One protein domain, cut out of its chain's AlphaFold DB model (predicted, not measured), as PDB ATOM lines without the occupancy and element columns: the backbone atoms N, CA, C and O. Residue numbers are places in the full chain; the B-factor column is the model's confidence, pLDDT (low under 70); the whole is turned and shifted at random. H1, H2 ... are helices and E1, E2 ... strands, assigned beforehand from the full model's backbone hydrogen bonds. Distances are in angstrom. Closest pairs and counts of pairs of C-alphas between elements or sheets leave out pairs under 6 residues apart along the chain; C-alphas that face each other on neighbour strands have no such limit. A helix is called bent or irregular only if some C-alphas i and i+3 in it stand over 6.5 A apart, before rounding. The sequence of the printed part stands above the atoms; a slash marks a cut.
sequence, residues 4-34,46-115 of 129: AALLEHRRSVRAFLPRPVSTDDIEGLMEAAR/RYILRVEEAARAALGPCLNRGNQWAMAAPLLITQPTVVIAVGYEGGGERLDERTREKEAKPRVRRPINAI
ATOM      1  N   ALA A   4      -1.645 -38.088 -32.021       82.69
ATOM      2  CA  ALA A   4      -1.097 -37.231 -33.070       82.69
ATOM      3  C   ALA A   4      -0.082 -36.224 -32.508       82.69
ATOM      4  O   ALA A   4       1.038 -36.142 -33.007       82.69
ATOM      5  N   ALA A   5      -0.420 -35.557 -31.403       84.44
ATOM      6  CA  ALA A   5       0.477 -34.610 -30.753       84.44
ATOM      7  C   ALA A   5       1.760 -35.301 -30.252       84.44
ATOM      8  O   ALA A   5       2.852 -34.780 -30.469       84.44
ATOM      9  N   LEU A   6       1.668 -36.507 -29.677       84.81
ATOM     10  CA  LEU A   6       2.852 -37.287 -29.285       84.81
ATOM     11  C   LEU A   6       3.767 -37.596 -30.488       84.81
ATOM     12  O   LEU A   6       4.991 -37.501 -30.391       84.81
ATOM     13  N   LEU A   7       3.183 -37.942 -31.639       84.50
ATOM     14  CA  LEU A   7       3.930 -38.268 -32.858       84.50
ATOM     15  C   LEU A   7       4.551 -37.043 -33.542       84.50
ATOM     16  O   LEU A   7       5.600 -37.176 -34.182       84.50
ATOM     17  N   GLU A   8       3.914 -35.879 -33.425       82.12
ATOM     18  CA  GLU A   8       4.418 -34.596 -33.923       82.12
ATOM     19  C   GLU A   8       5.606 -34.094 -33.102       82.12
ATOM     20  O   GLU A   8       6.601 -33.655 -33.675       82.12
ATOM     21  N   HIS A   9       5.541 -34.236 -31.776       82.81
ATOM     22  CA  HIS A   9       6.582 -33.754 -30.867       82.81
ATOM     23  C   HIS A   9       7.793 -34.695 -30.777       82.81
ATOM     24  O   HIS A   9       8.835 -34.309 -30.243       82.81
ATOM     25  N   ARG A  10       7.710 -35.930 -31.302       86.19
ATOM     26  CA  ARG A  10       8.856 -36.848 -31.268       86.19
ATOM     27  C   ARG A  10      10.025 -36.305 -32.092       86.19
ATOM     28  O   ARG A  10       9.878 -35.878 -33.241       86.19
ATOM     29  N   ARG A  11      11.231 -36.518 -31.579       84.19
ATOM     30  CA  ARG A  11      12.492 -36.271 -32.290       84.19
ATOM     31  C   ARG A  11      13.409 -37.481 -32.218       84.19
ATOM     32  O   ARG A  11      13.243 -38.351 -31.372       84.19
ATOM     33  N   SER A  12      14.359 -37.559 -33.148       86.56
ATOM     34  CA  SER A  12      15.422 -38.565 -33.061       86.56
ATOM     35  C   SER A  12      16.542 -38.004 -32.204       86.56
ATOM     36  O   SER A  12      17.318 -37.196 -32.711       86.56
ATOM     37  N   VAL A  13      16.600 -38.443 -30.951       88.12
ATOM     38  CA  VAL A  13      17.715 -38.171 -30.044       88.12
ATOM     39  C   VAL A  13      18.919 -38.996 -30.478       88.12
ATOM     40  O   VAL A  13      18.775 -40.175 -30.811       88.12
ATOM     41  N   ARG A  14      20.093 -38.370 -30.524       89.25
ATOM     42  CA  ARG A  14      21.360 -39.045 -30.844       89.25
ATOM     43  C   ARG A  14      22.414 -38.858 -29.764       89.25
ATOM     44  O   ARG A  14      23.389 -39.603 -29.754       89.25
ATOM     45  N   ALA A  15      22.222 -37.889 -28.872       89.94
ATOM     46  CA  ALA A  15      23.028 -37.712 -27.676       89.94
ATOM     47  C   ALA A  15      22.387 -38.479 -26.520       89.94
ATOM     48  O   ALA A  15      21.286 -38.145 -26.086       89.94
ATOM     49  N   PHE A  16      23.082 -39.490 -26.003       90.38
ATOM     50  CA  PHE A  16      22.619 -40.254 -24.851       90.38
ATOM     51  C   PHE A  16      23.541 -40.043 -23.650       90.38
ATOM     52  O   PHE A  16      24.758 -39.863 -23.783       90.38
ATOM     53  N   LEU A  17      22.950 -40.066 -22.460       89.38
ATOM     54  CA  LEU A  17      23.697 -40.206 -21.218       89.38
ATOM     55  C   LEU A  17      24.258 -41.633 -21.117       89.38
ATOM     56  O   LEU A  17      23.607 -42.575 -21.566       89.38
ATOM     57  N   PRO A  18      25.411 -41.828 -20.450       85.38
ATOM     58  CA  PRO A  18      25.952 -43.164 -20.182       85.38
ATOM     59  C   PRO A  18      25.130 -43.942 -19.135       85.38
ATOM     60  O   PRO A  18      25.506 -45.043 -18.747       85.38
ATOM     61  N   ARG A  19      24.026 -43.365 -18.645       89.50
ATOM     62  CA  ARG A  19      23.131 -43.975 -17.664       89.50
ATOM     63  C   ARG A  19      22.423 -45.192 -18.289       89.50
ATOM     64  O   ARG A  19      21.747 -45.016 -19.305       89.50
ATOM     65  N   PRO A  20      22.501 -46.385 -17.669       87.00
ATOM     66  CA  PRO A  20      21.735 -47.551 -18.101       87.00
ATOM     67  C   PRO A  20      20.228 -47.295 -18.032       87.00
ATOM     68  O   PRO A  20      19.760 -46.677 -17.076       87.00
ATOM     69  N   VAL A  21      19.480 -47.783 -19.023       89.38
ATOM     70  CA  VAL A  21      18.006 -47.778 -19.010       89.38
ATOM     71  C   VAL A  21      17.526 -48.784 -17.964       89.38
ATOM     72  O   VAL A  21      18.084 -49.879 -17.883       89.38
ATOM     73  N   SER A  22      16.536 -48.416 -17.147       89.62
ATOM     74  CA  SER A  22      15.981 -49.335 -16.148       89.62
ATOM     75  C   SER A  22      15.261 -50.512 -16.809       89.62
ATOM     76  O   SER A  22      14.761 -50.402 -17.930       89.62
ATOM     77  N   THR A  23      15.174 -51.636 -16.097       87.50
ATOM     78  CA  THR A  23      14.384 -52.793 -16.540       87.50
ATOM     79  C   THR A  23      12.925 -52.406 -16.772       87.50
ATOM     80  O   THR A  23      12.394 -52.716 -17.831       87.50
ATOM     81  N   ASP A  24      12.324 -51.641 -15.859       91.12
ATOM     82  CA  ASP A  24      10.931 -51.188 -15.964       91.12
ATOM     83  C   ASP A  24      10.668 -50.381 -17.249       91.12
ATOM     84  O   ASP A  24       9.668 -50.601 -17.933       91.12
ATOM     85  N   ASP A  25      11.584 -49.478 -17.626       89.88
ATOM     86  CA  ASP A  25      11.464 -48.690 -18.860       89.88
ATOM     87  C   ASP A  25      11.582 -49.590 -20.102       89.88
ATOM     88  O   ASP A  25      10.865 -49.407 -21.090       89.88
ATOM     89  N   ILE A  26      12.478 -50.583 -20.063       87.06
ATOM     90  CA  ILE A  26      12.644 -51.562 -21.144       87.06
ATOM     91  C   ILE A  26      11.373 -52.401 -21.289       87.06
ATOM     92  O   ILE A  26      10.867 -52.547 -22.402       87.06
ATOM     93  N   GLU A  27      10.841 -52.932 -20.192       87.94
ATOM     94  CA  GLU A  27       9.625 -53.746 -20.183       87.94
ATOM     95  C   GLU A  27       8.416 -52.950 -20.675       87.94
ATOM     96  O   GLU A  27       7.686 -53.426 -21.546       87.94
ATOM     97  N   GLY A  28       8.259 -51.703 -20.222       90.19
ATOM     98  CA  GLY A  28       7.209 -50.808 -20.702       90.19
ATOM     99  C   GLY A  28       7.288 -50.546 -22.211       90.19
ATOM    100  O   GLY A  28       6.267 -50.563 -22.903       90.19
ATOM    101  N   LEU A  29       8.499 -50.367 -22.754       88.25
ATOM    102  CA  LEU A  29       8.712 -50.216 -24.198       88.25
ATOM    103  C   LEU A  29       8.359 -51.489 -24.973       88.25
ATOM    104  O   LEU A  29       7.723 -51.405 -26.027       88.25
ATOM    105  N   MET A  30       8.761 -52.658 -24.470       86.62
ATOM    106  CA  MET A  30       8.439 -53.936 -25.110       86.62
ATOM    107  C   MET A  30       6.940 -54.217 -25.070       86.62
ATOM    108  O   MET A  30       6.388 -54.675 -26.068       86.62
ATOM    109  N   GLU A  31       6.271 -53.891 -23.966       90.44
ATOM    110  CA  GLU A  31       4.825 -54.037 -23.824       90.44
ATOM    111  C   GLU A  31       4.084 -53.134 -24.815       90.44
ATOM    112  O   GLU A  31       3.223 -53.603 -25.561       90.44
ATOM    113  N   ALA A  32       4.477 -51.863 -24.925       88.75
ATOM    114  CA  ALA A  32       3.919 -50.958 -25.927       88.75
ATOM    115  C   ALA A  32       4.141 -51.477 -27.361       88.75
ATOM    116  O   ALA A  32       3.232 -51.429 -28.192       88.75
ATOM    117  N   ALA A  33       5.328 -52.016 -27.654       86.62
ATOM    118  CA  ALA A  33       5.639 -52.585 -28.960       86.62
ATOM    119  C   ALA A  33       4.814 -53.851 -29.255       86.62
ATOM    120  O   ALA A  33       4.320 -54.006 -30.376       86.62
ATOM    121  N   ARG A  34       4.596 -54.710 -28.247       87.31
ATOM    122  CA  ARG A  34       3.786 -55.938 -28.322       87.31
ATOM    123  C   ARG A  34       2.346 -55.659 -28.752       87.31
ATOM    124  O   ARG A  34       1.774 -56.459 -29.489       87.31
ATOM    125  N   ARG A  46      10.727 -60.118 -33.139       76.38
ATOM    126  CA  ARG A  46      11.724 -60.561 -32.155       76.38
ATOM    127  C   ARG A  46      12.652 -59.403 -31.843       76.38
ATOM    128  O   ARG A  46      13.183 -58.745 -32.733       76.38
ATOM    129  N   TYR A  47      12.883 -59.203 -30.560       75.88
ATOM    130  CA  TYR A  47      13.790 -58.186 -30.069       75.88
ATOM    131  C   TYR A  47      14.995 -58.882 -29.463       75.88
ATOM    132  O   TYR A  47      14.861 -59.757 -28.611       75.88
ATOM    133  N   ILE A  48      16.178 -58.502 -29.922       70.56
ATOM    134  CA  ILE A  48      17.427 -58.930 -29.316       70.56
ATOM    135  C   ILE A  48      17.954 -57.758 -28.498       70.56
ATOM    136  O   ILE A  48      18.481 -56.814 -29.076       70.56
ATOM    137  N   LEU A  49      17.817 -57.814 -27.174       71.44
ATOM    138  CA  LEU A  49      18.331 -56.783 -26.271       71.44
ATOM    139  C   LEU A  49      19.842 -56.966 -26.078       71.44
ATOM    140  O   LEU A  49      20.291 -58.040 -25.665       71.44
ATOM    141  N   ARG A  50      20.636 -55.937 -26.391       68.94
ATOM    142  CA  ARG A  50      22.093 -55.927 -26.193       68.94
ATOM    143  C   ARG A  50      22.508 -54.781 -25.274       68.94
ATOM    144  O   ARG A  50      22.494 -53.624 -25.685       68.94
ATOM    145  N   VAL A  51      22.898 -55.135 -24.052       66.81
ATOM    146  CA  VAL A  51      23.479 -54.231 -23.039       66.81
ATOM    147  C   VAL A  51      24.993 -54.412 -22.881       66.81
ATOM    148  O   VAL A  51      25.679 -53.484 -22.474       66.81
ATOM    149  N   GLU A  52      25.522 -55.578 -23.251       67.44
ATOM    150  CA  GLU A  52      26.938 -55.937 -23.106       67.44
ATOM    151  C   GLU A  52      27.838 -55.250 -24.149       67.44
ATOM    152  O   GLU A  52      27.527 -55.239 -25.347       67.44
ATOM    153  N   GLU A  53      29.005 -54.766 -23.714       64.94
ATOM    154  CA  GLU A  53      29.983 -54.066 -24.565       64.94
ATOM    155  C   GLU A  53      30.464 -54.942 -25.735       64.94
ATOM    156  O   GLU A  53      30.526 -54.495 -26.881       64.94
ATOM    157  N   ALA A  54      30.705 -56.234 -25.486       62.53
ATOM    158  CA  ALA A  54      31.122 -57.184 -26.521       62.53
ATOM    159  C   ALA A  54      30.054 -57.368 -27.619       62.53
ATOM    160  O   ALA A  54      30.375 -57.495 -28.802       62.53
ATOM    161  N   ALA A  55      28.772 -57.335 -27.247       63.38
ATOM    162  CA  ALA A  55      27.675 -57.434 -28.203       63.38
ATOM    163  C   ALA A  55      27.457 -56.127 -28.976       63.38
ATOM    164  O   ALA A  55      27.060 -56.160 -30.142       63.38
ATOM    165  N   ARG A  56      27.745 -54.981 -28.348       67.06
ATOM    166  CA  ARG A  56      27.758 -53.675 -29.008       67.06
ATOM    167  C   ARG A  56      28.876 -53.605 -30.050       67.06
ATOM    168  O   ARG A  56      28.601 -53.242 -31.191       67.06
ATOM    169  N   ALA A  57      30.095 -54.029 -29.713       69.12
ATOM    170  CA  ALA A  57      31.237 -54.044 -30.633       69.12
ATOM    171  C   ALA A  57      30.964 -54.851 -31.918       69.12
ATOM    172  O   ALA A  57      31.334 -54.417 -33.009       69.12
ATOM    173  N   ALA A  58      30.239 -55.969 -31.813       70.25
ATOM    174  CA  ALA A  58      29.833 -56.775 -32.966       70.25
ATOM    175  C   ALA A  58      28.839 -56.062 -33.911       70.25
ATOM    176  O   ALA A  58      28.744 -56.424 -35.082       70.25
ATOM    177  N   LEU A  59      28.110 -55.044 -33.432       71.50
ATOM    178  CA  LEU A  59      27.153 -54.267 -34.230       71.50
ATOM    179  C   LEU A  59      27.790 -53.085 -34.962       71.50
ATOM    180  O   LEU A  59      27.277 -52.681 -36.004       71.50
ATOM    181  N   GLY A  60      28.904 -52.549 -34.458       71.38
ATOM    182  CA  GLY A  60      29.608 -51.412 -35.066       71.38
ATOM    183  C   GLY A  60      29.877 -51.579 -36.573       71.38
ATOM    184  O   GLY A  60      29.548 -50.666 -37.337       71.38
ATOM    185  N   PRO A  61      30.385 -52.742 -37.032       76.19
ATOM    186  CA  PRO A  61      30.597 -53.023 -38.455       76.19
ATOM    187  C   PRO A  61      29.311 -53.129 -39.290       76.19
ATOM    188  O   PRO A  61      29.350 -52.920 -40.500       76.19
ATOM    189  N   CYS A  62      28.165 -53.434 -38.674       73.62
ATOM    190  CA  CYS A  62      26.870 -53.521 -39.358       73.62
ATOM    191  C   CYS A  62      26.206 -52.148 -39.565       73.62
ATOM    192  O   CYS A  62      25.193 -52.047 -40.260       73.62
ATOM    193  N   LEU A  63      26.741 -51.085 -38.953       72.81
ATOM    194  CA  LEU A  63      26.203 -49.733 -39.049       72.81
ATOM    195  C   LEU A  63      26.933 -48.919 -40.122       72.81
ATOM    196  O   LEU A  63      28.138 -48.677 -40.063       72.81
ATOM    197  N   ASN A  64      26.175 -48.376 -41.072       73.62
ATOM    198  CA  ASN A  64      26.705 -47.385 -42.010       73.62
ATOM    199  C   ASN A  64      27.081 -46.082 -41.281       73.62
ATOM    200  O   ASN A  64      26.492 -45.744 -40.252       73.62
ATOM    201  N   ARG A  65      27.982 -45.273 -41.865       71.44
ATOM    202  CA  ARG A  65      28.474 -43.998 -41.285       71.44
ATOM    203  C   ARG A  65      27.362 -43.068 -40.775       71.44
ATOM    204  O   ARG A  65      27.563 -42.335 -39.816       71.44
ATOM    205  N   GLY A  66      26.185 -43.083 -41.405       71.56
ATOM    206  CA  GLY A  66      25.028 -42.275 -41.000       71.56
ATOM    207  C   GLY A  66      24.344 -42.699 -39.693       71.56
ATOM    208  O   GLY A  66      23.622 -41.883 -39.122       71.56
ATOM    209  N   ASN A  67      24.587 -43.926 -39.222       74.62
ATOM    210  CA  ASN A  67      23.934 -44.543 -38.064       74.62
ATOM    211  C   ASN A  67      24.908 -44.925 -36.937       74.62
ATOM    212  O   ASN A  67      24.488 -45.512 -35.948       74.62
ATOM    213  N   GLN A  68      26.185 -44.551 -37.055       79.38
ATOM    214  CA  GLN A  68      27.218 -44.832 -36.049       79.38
ATOM    215  C   GLN A  68      26.903 -44.229 -34.667       79.38
ATOM    216  O   GLN A  68      27.317 -44.774 -33.652       79.38
ATOM    217  N   TRP A  69      26.081 -43.172 -34.607       75.75
ATOM    218  CA  TRP A  69      25.569 -42.597 -33.353       75.75
ATOM    219  C   TRP A  69      24.832 -43.617 -32.466       75.75
ATOM    220  O   TRP A  69      24.796 -43.449 -31.250       75.75
ATOM    221  N   ALA A  70      24.277 -44.690 -33.039       79.31
ATOM    222  CA  ALA A  70      23.582 -45.726 -32.279       79.31
ATOM    223  C   ALA A  70      24.510 -46.434 -31.272       79.31
ATOM    224  O   ALA A  70      24.055 -46.854 -30.215       79.31
ATOM    225  N   MET A  71      25.819 -46.488 -31.542       80.00
ATOM    226  CA  MET A  71      26.814 -47.095 -30.648       80.00
ATOM    227  C   MET A  71      26.969 -46.363 -29.311       80.00
ATOM    228  O   MET A  71      27.519 -46.927 -28.371       80.00
ATOM    229  N   ALA A  72      26.487 -45.125 -29.192       79.94
ATOM    230  CA  ALA A  72      26.483 -44.399 -27.926       79.94
ATOM    231  C   ALA A  72      25.297 -44.780 -27.019       79.94
ATOM    232  O   ALA A  72      25.317 -44.457 -25.833       79.94
ATOM    233  N   ALA A  73      24.261 -45.445 -27.544       77.62
ATOM    234  CA  ALA A  73      23.064 -45.756 -26.773       77.62
ATOM    235  C   ALA A  73      23.295 -46.929 -25.809       77.62
ATOM    236  O   ALA A  73      23.818 -47.949 -26.253       77.62
ATOM    237  N   PRO A  74      22.871 -46.835 -24.532       72.31
ATOM    238  CA  PRO A  74      23.045 -47.882 -23.519       72.31
ATOM    239  C   PRO A  74      22.404 -49.227 -23.899       72.31
ATOM    240  O   PRO A  74      22.889 -50.263 -23.451       72.31
ATOM    241  N   LEU A  75      21.378 -49.228 -24.756       69.00
ATOM    242  CA  LEU A  75      20.720 -50.430 -25.264       69.00
ATOM    243  C   LEU A  75      20.514 -50.364 -26.784       69.00
ATOM    244  O   LEU A  75      19.965 -49.391 -27.310       69.00
ATOM    245  N   LEU A  76      20.892 -51.445 -27.470       70.31
ATOM    246  CA  LEU A  76      20.608 -51.685 -28.887       70.31
ATOM    247  C   LEU A  76      19.681 -52.893 -29.066       70.31
ATOM    248  O   LEU A  76      19.885 -53.928 -28.430       70.31
ATOM    249  N   ILE A  77      18.693 -52.774 -29.961       61.41
ATOM    250  CA  ILE A  77      17.745 -53.844 -30.312       61.41
ATOM    251  C   ILE A  77      17.877 -54.207 -31.793       61.41
ATOM    252  O   ILE A  77      17.789 -53.305 -32.630       61.41
ATOM    253  N   THR A  78      18.054 -55.497 -32.131       53.53
ATOM    254  CA  THR A  78      18.223 -55.941 -33.533       53.53
ATOM    255  C   THR A  78      17.434 -57.205 -33.934       53.53
ATOM    256  O   THR A  78      17.294 -58.162 -33.180       53.53
ATOM    257  N   GLN A  79      16.949 -57.200 -35.175       46.91
ATOM    258  CA  GLN A  79      16.609 -58.324 -36.068       46.91
ATOM    259  C   GLN A  79      16.900 -57.791 -37.487       46.91
ATOM    260  O   GLN A  79      16.784 -56.577 -37.663       46.91
ATOM    261  N   PRO A  80      17.324 -58.582 -38.492       50.47
ATOM    262  CA  PRO A  80      17.997 -58.053 -39.687       50.47
ATOM    263  C   PRO A  80      17.032 -57.286 -40.613       50.47
ATOM    264  O   PRO A  80      16.575 -57.809 -41.616       50.47
ATOM    265  N   THR A  81      16.684 -56.048 -40.252       53.62
ATOM    266  CA  THR A  81      16.086 -54.972 -41.068       53.62
ATOM    267  C   THR A  81      16.143 -53.633 -40.307       53.62
ATOM    268  O   THR A  81      16.317 -52.589 -40.932       53.62
ATOM    269  N   VAL A  82      16.033 -53.628 -38.966       60.78
ATOM    270  CA  VAL A  82      15.937 -52.398 -38.148       60.78
ATOM    271  C   VAL A  82      16.808 -52.492 -36.888       60.78
ATOM    272  O   VAL A  82      16.834 -53.524 -36.222       60.78
ATOM    273  N   VAL A  83      17.495 -51.393 -36.556       64.38
ATOM    274  CA  VAL A  83      18.209 -51.192 -35.283       64.38
ATOM    275  C   VAL A  83      17.504 -50.092 -34.495       64.38
ATOM    276  O   VAL A  83      17.271 -49.008 -35.037       64.38
ATOM    277  N   ILE A  84      17.184 -50.356 -33.227       76.25
ATOM    278  CA  ILE A  84      16.607 -49.367 -32.305       76.25
ATOM    279  C   ILE A  84      17.626 -49.084 -31.200       76.25
ATOM    280  O   ILE A  84      18.130 -50.010 -30.571       76.25
ATOM    281  N   ALA A  85      17.920 -47.804 -30.988       80.50
ATOM    282  CA  ALA A  85      18.824 -47.305 -29.960       80.50
ATOM    283  C   ALA A  85      18.006 -46.611 -28.866       80.50
ATOM    284  O   ALA A  85      17.262 -45.674 -29.164       80.50
ATOM    285  N   VAL A  86      18.121 -47.086 -27.624       83.88
ATOM    286  CA  VAL A  86      17.342 -46.598 -26.476       83.88
ATOM    287  C   VAL A  86      18.295 -46.105 -25.392       83.88
ATOM    288  O   VAL A  86      19.258 -46.790 -25.052       83.88
ATOM    289  N   GLY A  87      18.022 -44.917 -24.854       86.69
ATOM    290  CA  GLY A  87      18.800 -44.296 -23.789       86.69
ATOM    291  C   GLY A  87      18.165 -43.008 -23.287       86.69
ATOM    292  O   GLY A  87      17.322 -42.418 -23.965       86.69
ATOM    293  N   TYR A  88      18.599 -42.559 -22.111       87.38
ATOM    294  CA  TYR A  88      18.215 -41.244 -21.608       87.38
ATOM    295  C   TYR A  88      18.922 -40.151 -22.398       87.38
ATOM    296  O   TYR A  88      20.108 -40.268 -22.716       87.38
ATOM    297  N   GLU A  89      18.188 -39.091 -22.701       88.62
ATOM    298  CA  GLU A  89      18.705 -37.966 -23.462       88.62
ATOM    299  C   GLU A  89      19.863 -37.270 -22.739       88.62
ATOM    300  O   GLU A  89      19.762 -36.917 -21.565       88.62
ATOM    301  N   GLY A  90      20.954 -37.058 -23.474       87.00
ATOM    302  CA  GLY A  90      22.032 -36.146 -23.114       87.00
ATOM    303  C   GLY A  90      21.977 -34.870 -23.953       87.00
ATOM    304  O   GLY A  90      21.246 -34.785 -24.938       87.00
ATOM    305  N   GLY A  91      22.778 -33.875 -23.582       86.69
ATOM    306  CA  GLY A  91      22.845 -32.628 -24.332       86.69
ATOM    307  C   GLY A  91      23.553 -32.778 -25.688       86.69
ATOM    308  O   GLY A  91      24.437 -33.622 -25.885       86.69
ATOM    309  N   GLY A  92      23.140 -31.950 -26.654       83.38
ATOM    310  CA  GLY A  92      23.644 -31.970 -28.030       83.38
ATOM    311  C   GLY A  92      25.126 -31.598 -28.167       83.38
ATOM    312  O   GLY A  92      25.732 -31.879 -29.203       83.38
ATOM    313  N   GLU A  93      25.740 -31.019 -27.132       85.94
ATOM    314  CA  GLU A  93      27.183 -30.763 -27.038       85.94
ATOM    315  C   GLU A  93      28.020 -32.043 -27.151       85.94
ATOM    316  O   GLU A  93      29.160 -31.996 -27.607       85.94
ATOM    317  N   ARG A  94      27.433 -33.198 -26.814       85.81
ATOM    318  CA  ARG A  94      28.058 -34.522 -26.933       85.81
ATOM    319  C   ARG A  94      28.148 -35.037 -28.373       85.81
ATOM    320  O   ARG A  94      28.766 -36.072 -28.609       85.81
ATOM    321  N   LEU A  95      27.504 -34.358 -29.322       87.75
ATOM    322  CA  LEU A  95      27.482 -34.729 -30.735       87.75
ATOM    323  C   LEU A  95      28.504 -33.936 -31.534       87.75
ATOM    324  O   LEU A  95      28.737 -32.755 -31.268       87.75
ATOM    325  N   ASP A  96      29.023 -34.573 -32.584       88.75
ATOM    326  CA  ASP A  96      29.686 -33.858 -33.667       88.75
ATOM    327  C   ASP A  96      28.711 -32.887 -34.355       88.75
ATOM    328  O   ASP A  96      27.494 -33.102 -34.367       88.75
ATOM    329  N   GLU A  97      29.258 -31.831 -34.957       87.19
ATOM    330  CA  GLU A  97      28.462 -30.738 -35.524       87.19
ATOM    331  C   GLU A  97      27.452 -31.227 -36.569       87.19
ATOM    332  O   GLU A  97      26.266 -30.909 -36.512       87.19
ATOM    333  N   ARG A  98      27.876 -32.123 -37.466       87.06
ATOM    334  CA  ARG A  98      27.009 -32.674 -38.514       87.06
ATOM    335  C   ARG A  98      25.830 -33.449 -37.923       87.06
ATOM    336  O   ARG A  98      24.727 -33.423 -38.477       87.06
ATOM    337  N   THR A  99      26.051 -34.213 -36.860       86.19
ATOM    338  CA  THR A  99      24.995 -34.990 -36.201       86.19
ATOM    339  C   THR A  99      24.054 -34.087 -35.409       86.19
ATOM    340  O   THR A  99      22.837 -34.288 -35.478       86.19
ATOM    341  N   ARG A 100      24.587 -33.051 -34.753       87.88
ATOM    342  CA  ARG A 100      23.811 -32.019 -34.055       87.88
ATOM    343  C   ARG A 100      22.886 -31.257 -35.008       87.88
ATOM    344  O   ARG A 100      21.684 -31.186 -34.765       87.88
ATOM    345  N   GLU A 101      23.398 -30.802 -36.151       87.31
ATOM    346  CA  GLU A 101      22.598 -30.150 -37.197       87.31
ATOM    347  C   GLU A 101      21.462 -31.052 -37.707       87.31
ATOM    348  O   GLU A 101      20.329 -30.610 -37.909       87.31
ATOM    349  N   LYS A 102      21.733 -32.348 -37.919       85.75
ATOM    350  CA  LYS A 102      20.709 -33.324 -38.339       85.75
ATOM    351  C   LYS A 102      19.628 -33.545 -37.286       85.75
ATOM    352  O   LYS A 102      18.512 -33.934 -37.640       85.75
ATOM    353  N   GLU A 103      19.970 -33.406 -36.014       86.69
ATOM    354  CA  GLU A 103      19.016 -33.509 -34.919       86.69
ATOM    355  C   GLU A 103      18.138 -32.260 -34.814       86.69
ATOM    356  O   GLU A 103      16.924 -32.409 -34.696       86.69
ATOM    357  N   ALA A 104      18.724 -31.070 -34.970       85.12
ATOM    358  CA  ALA A 104      18.020 -29.789 -34.903       85.12
ATOM    359  C   ALA A 104      17.078 -29.525 -36.093       85.12
ATOM    360  O   ALA A 104      16.125 -28.756 -35.971       85.12
ATOM    361  N   LYS A 105      17.318 -30.154 -37.254       84.81
ATOM    362  CA  LYS A 105      16.480 -29.968 -38.449       84.81
ATOM    363  C   LYS A 105      15.011 -30.347 -38.185       84.81
ATOM    364  O   LYS A 105      14.742 -31.512 -37.858       84.81
ATOM    365  N   PRO A 106      14.052 -29.422 -38.420       81.25
ATOM    366  CA  PRO A 106      12.629 -29.712 -38.326       81.25
ATOM    367  C   PRO A 106      12.247 -30.909 -39.187       81.25
ATOM    368  O   PRO A 106      12.705 -31.087 -40.321       81.25
ATOM    369  N   ARG A 107      11.395 -31.768 -38.638       77.69
ATOM    370  CA  ARG A 107      10.995 -32.996 -39.308       77.69
ATOM    371  C   ARG A 107       9.766 -32.758 -40.169       77.69
ATOM    372  O   ARG A 107       8.647 -32.819 -39.683       77.69
ATOM    373  N   VAL A 108       9.981 -32.602 -41.469       79.75
ATOM    374  CA  VAL A 108       8.896 -32.537 -42.451       79.75
ATOM    375  C   VAL A 108       8.345 -33.945 -42.706       79.75
ATOM    376  O   VAL A 108       9.103 -34.901 -42.903       79.75
ATOM    377  N   ARG A 109       7.019 -34.106 -42.655       82.31
ATOM    378  CA  ARG A 109       6.328 -35.324 -43.103       82.31
ATOM    379  C   ARG A 109       5.854 -35.119 -44.533       82.31
ATOM    380  O   ARG A 109       5.493 -34.009 -44.912       82.31
ATOM    381  N   ARG A 110       5.864 -36.193 -45.325       80.94
ATOM    382  CA  ARG A 110       5.240 -36.161 -46.649       80.94
ATOM    383  C   ARG A 110       3.743 -35.866 -46.469       80.94
ATOM    384  O   ARG A 110       3.166 -36.383 -45.508       80.94
ATOM    385  N   PRO A 111       3.128 -35.061 -47.349       80.56
ATOM    386  CA  PRO A 111       1.689 -34.839 -47.302       80.56
ATOM    387  C   PRO A 111       0.943 -36.173 -47.472       80.56
ATOM    388  O   PRO A 111       1.479 -37.119 -48.056       80.56
ATOM    389  N   ILE A 112      -0.277 -36.266 -46.937       77.25
ATOM    390  CA  ILE A 112      -1.035 -37.529 -46.870       77.25
ATOM    391  C   ILE A 112      -1.238 -38.170 -48.254       77.25
ATOM    392  O   ILE A 112      -1.130 -39.385 -48.398       77.25
ATOM    393  N   ASN A 113      -1.415 -37.349 -49.290       75.00
ATOM    394  CA  ASN A 113      -1.566 -37.760 -50.690       75.00
ATOM    395  C   ASN A 113      -0.289 -38.352 -51.317       75.00
ATOM    396  O   ASN A 113      -0.353 -38.973 -52.368       75.00
ATOM    397  N   ALA A 114       0.875 -38.184 -50.690       72.69
ATOM    398  CA  ALA A 114       2.128 -38.774 -51.156       72.69
ATOM    399  C   ALA A 114       2.386 -40.175 -50.568       72.69
ATOM    400  O   ALA A 114       3.375 -40.822 -50.928       72.69
ATOM    401  N   ILE A 115       1.546 -40.617 -49.626       72.00
ATOM    402  CA  ILE A 115       1.661 -41.907 -48.928       72.00
ATOM    403  C   ILE A 115       0.359 -42.718 -48.938       72.00
ATOM    404  O   ILE A 115       0.304 -43.785 -48.332       72.00
TER     405      ILE A 115
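This is residues 4 to 34 and 46 to 115 of the 129 residues of the protein "Nitroreductase" of bacterium (UniProt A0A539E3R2). A small core is made of two hairpins packed one over the other: the two-stranded sheet E1 and E2, with the helices H3 and H4 side by side over one face. H1, H2 and H5 are set out round this core and each touches no other helix, and residues 110 to 115 stick out as a free tail. The printed part has 101 residues with five named helices and two named strands, in the order H1 H2 H3 H4 E1 E2 H5, and the sheet, E1 - E2, is antiparallel. The class is mostly helix. The whole is only just compact, close to loose, with a radius of gyration of the C-alphas of 14.8 A and spans of 43 by 35 by 25 A.

H1, residues 4 to 9, begins at C-alpha 4 (-1.097, -37.231, -33.070). H2, residues 23 to 34, is 16.2 A long. H3, residues 53 to 62, is 15.1 A long and begins at C-alpha 53 (29.983, -54.066, -24.565). H4, residues 65 to 72, is 13.5 A long. E1, residues 75 to 79, is 14.0 A long, and E2, residues 82 to 86, 13.1 A. H5, residues 97 to 104, is 10.5 A long and ends at C-alpha 104 (18.020, -29.789, -34.903).

E1 and E2 form an antiparallel hairpin at 165 degrees, with N 77 and O 84 2.9 A apart and N 86 and O 75 3.0 A apart, both within hydrogen-bond range. Residues 49 to 50 pair briefly with residues 76 to 77 of E1, antiparallel. The closest C-alphas of H4 and E2 are those of Ala 70 and Ala 85, 5.5 A apart. The closest of H3 and E1 are those of Arg 56 and Leu 76, 7.4 A apart. H3 and H4, a helical hairpin, only just touch, with 3 pairs of C-alphas within 8 A, the closest being Gly 60 and Met 71 at 6.8 A; they run opposite ways at a shallow tilt of 8 degrees. H4 and H5 are only just apart, closest 8.1 A. H1 and H2 are apart, and H2 is apart from E1 and E2. Each O i to N i+4 pair is within hydrogen-bond range in H1, H2 and H5, but 3 of 6 in H3 and 0 of 4 in H4, where 3 of 5 O i to N i+3 pairs are. H4 is irregular, with C-alphas 66 and 69 7.7 A apart, and H3 only just irregular, with C-alphas 58 and 61 6.7 A apart.

The C-alphas farthest apart, those of Ala 54 and Asn 113, are 45.1 A apart. Residues 35 to 45 are not printed, and C-alphas 34 and 46 are 10.0 A apart across the cut. The link H1 to H2, 13 residues, is long. The mean pLDDT of the printed part is 79.2; residues 50 to 57, 75 and 77 to 83 are under 70.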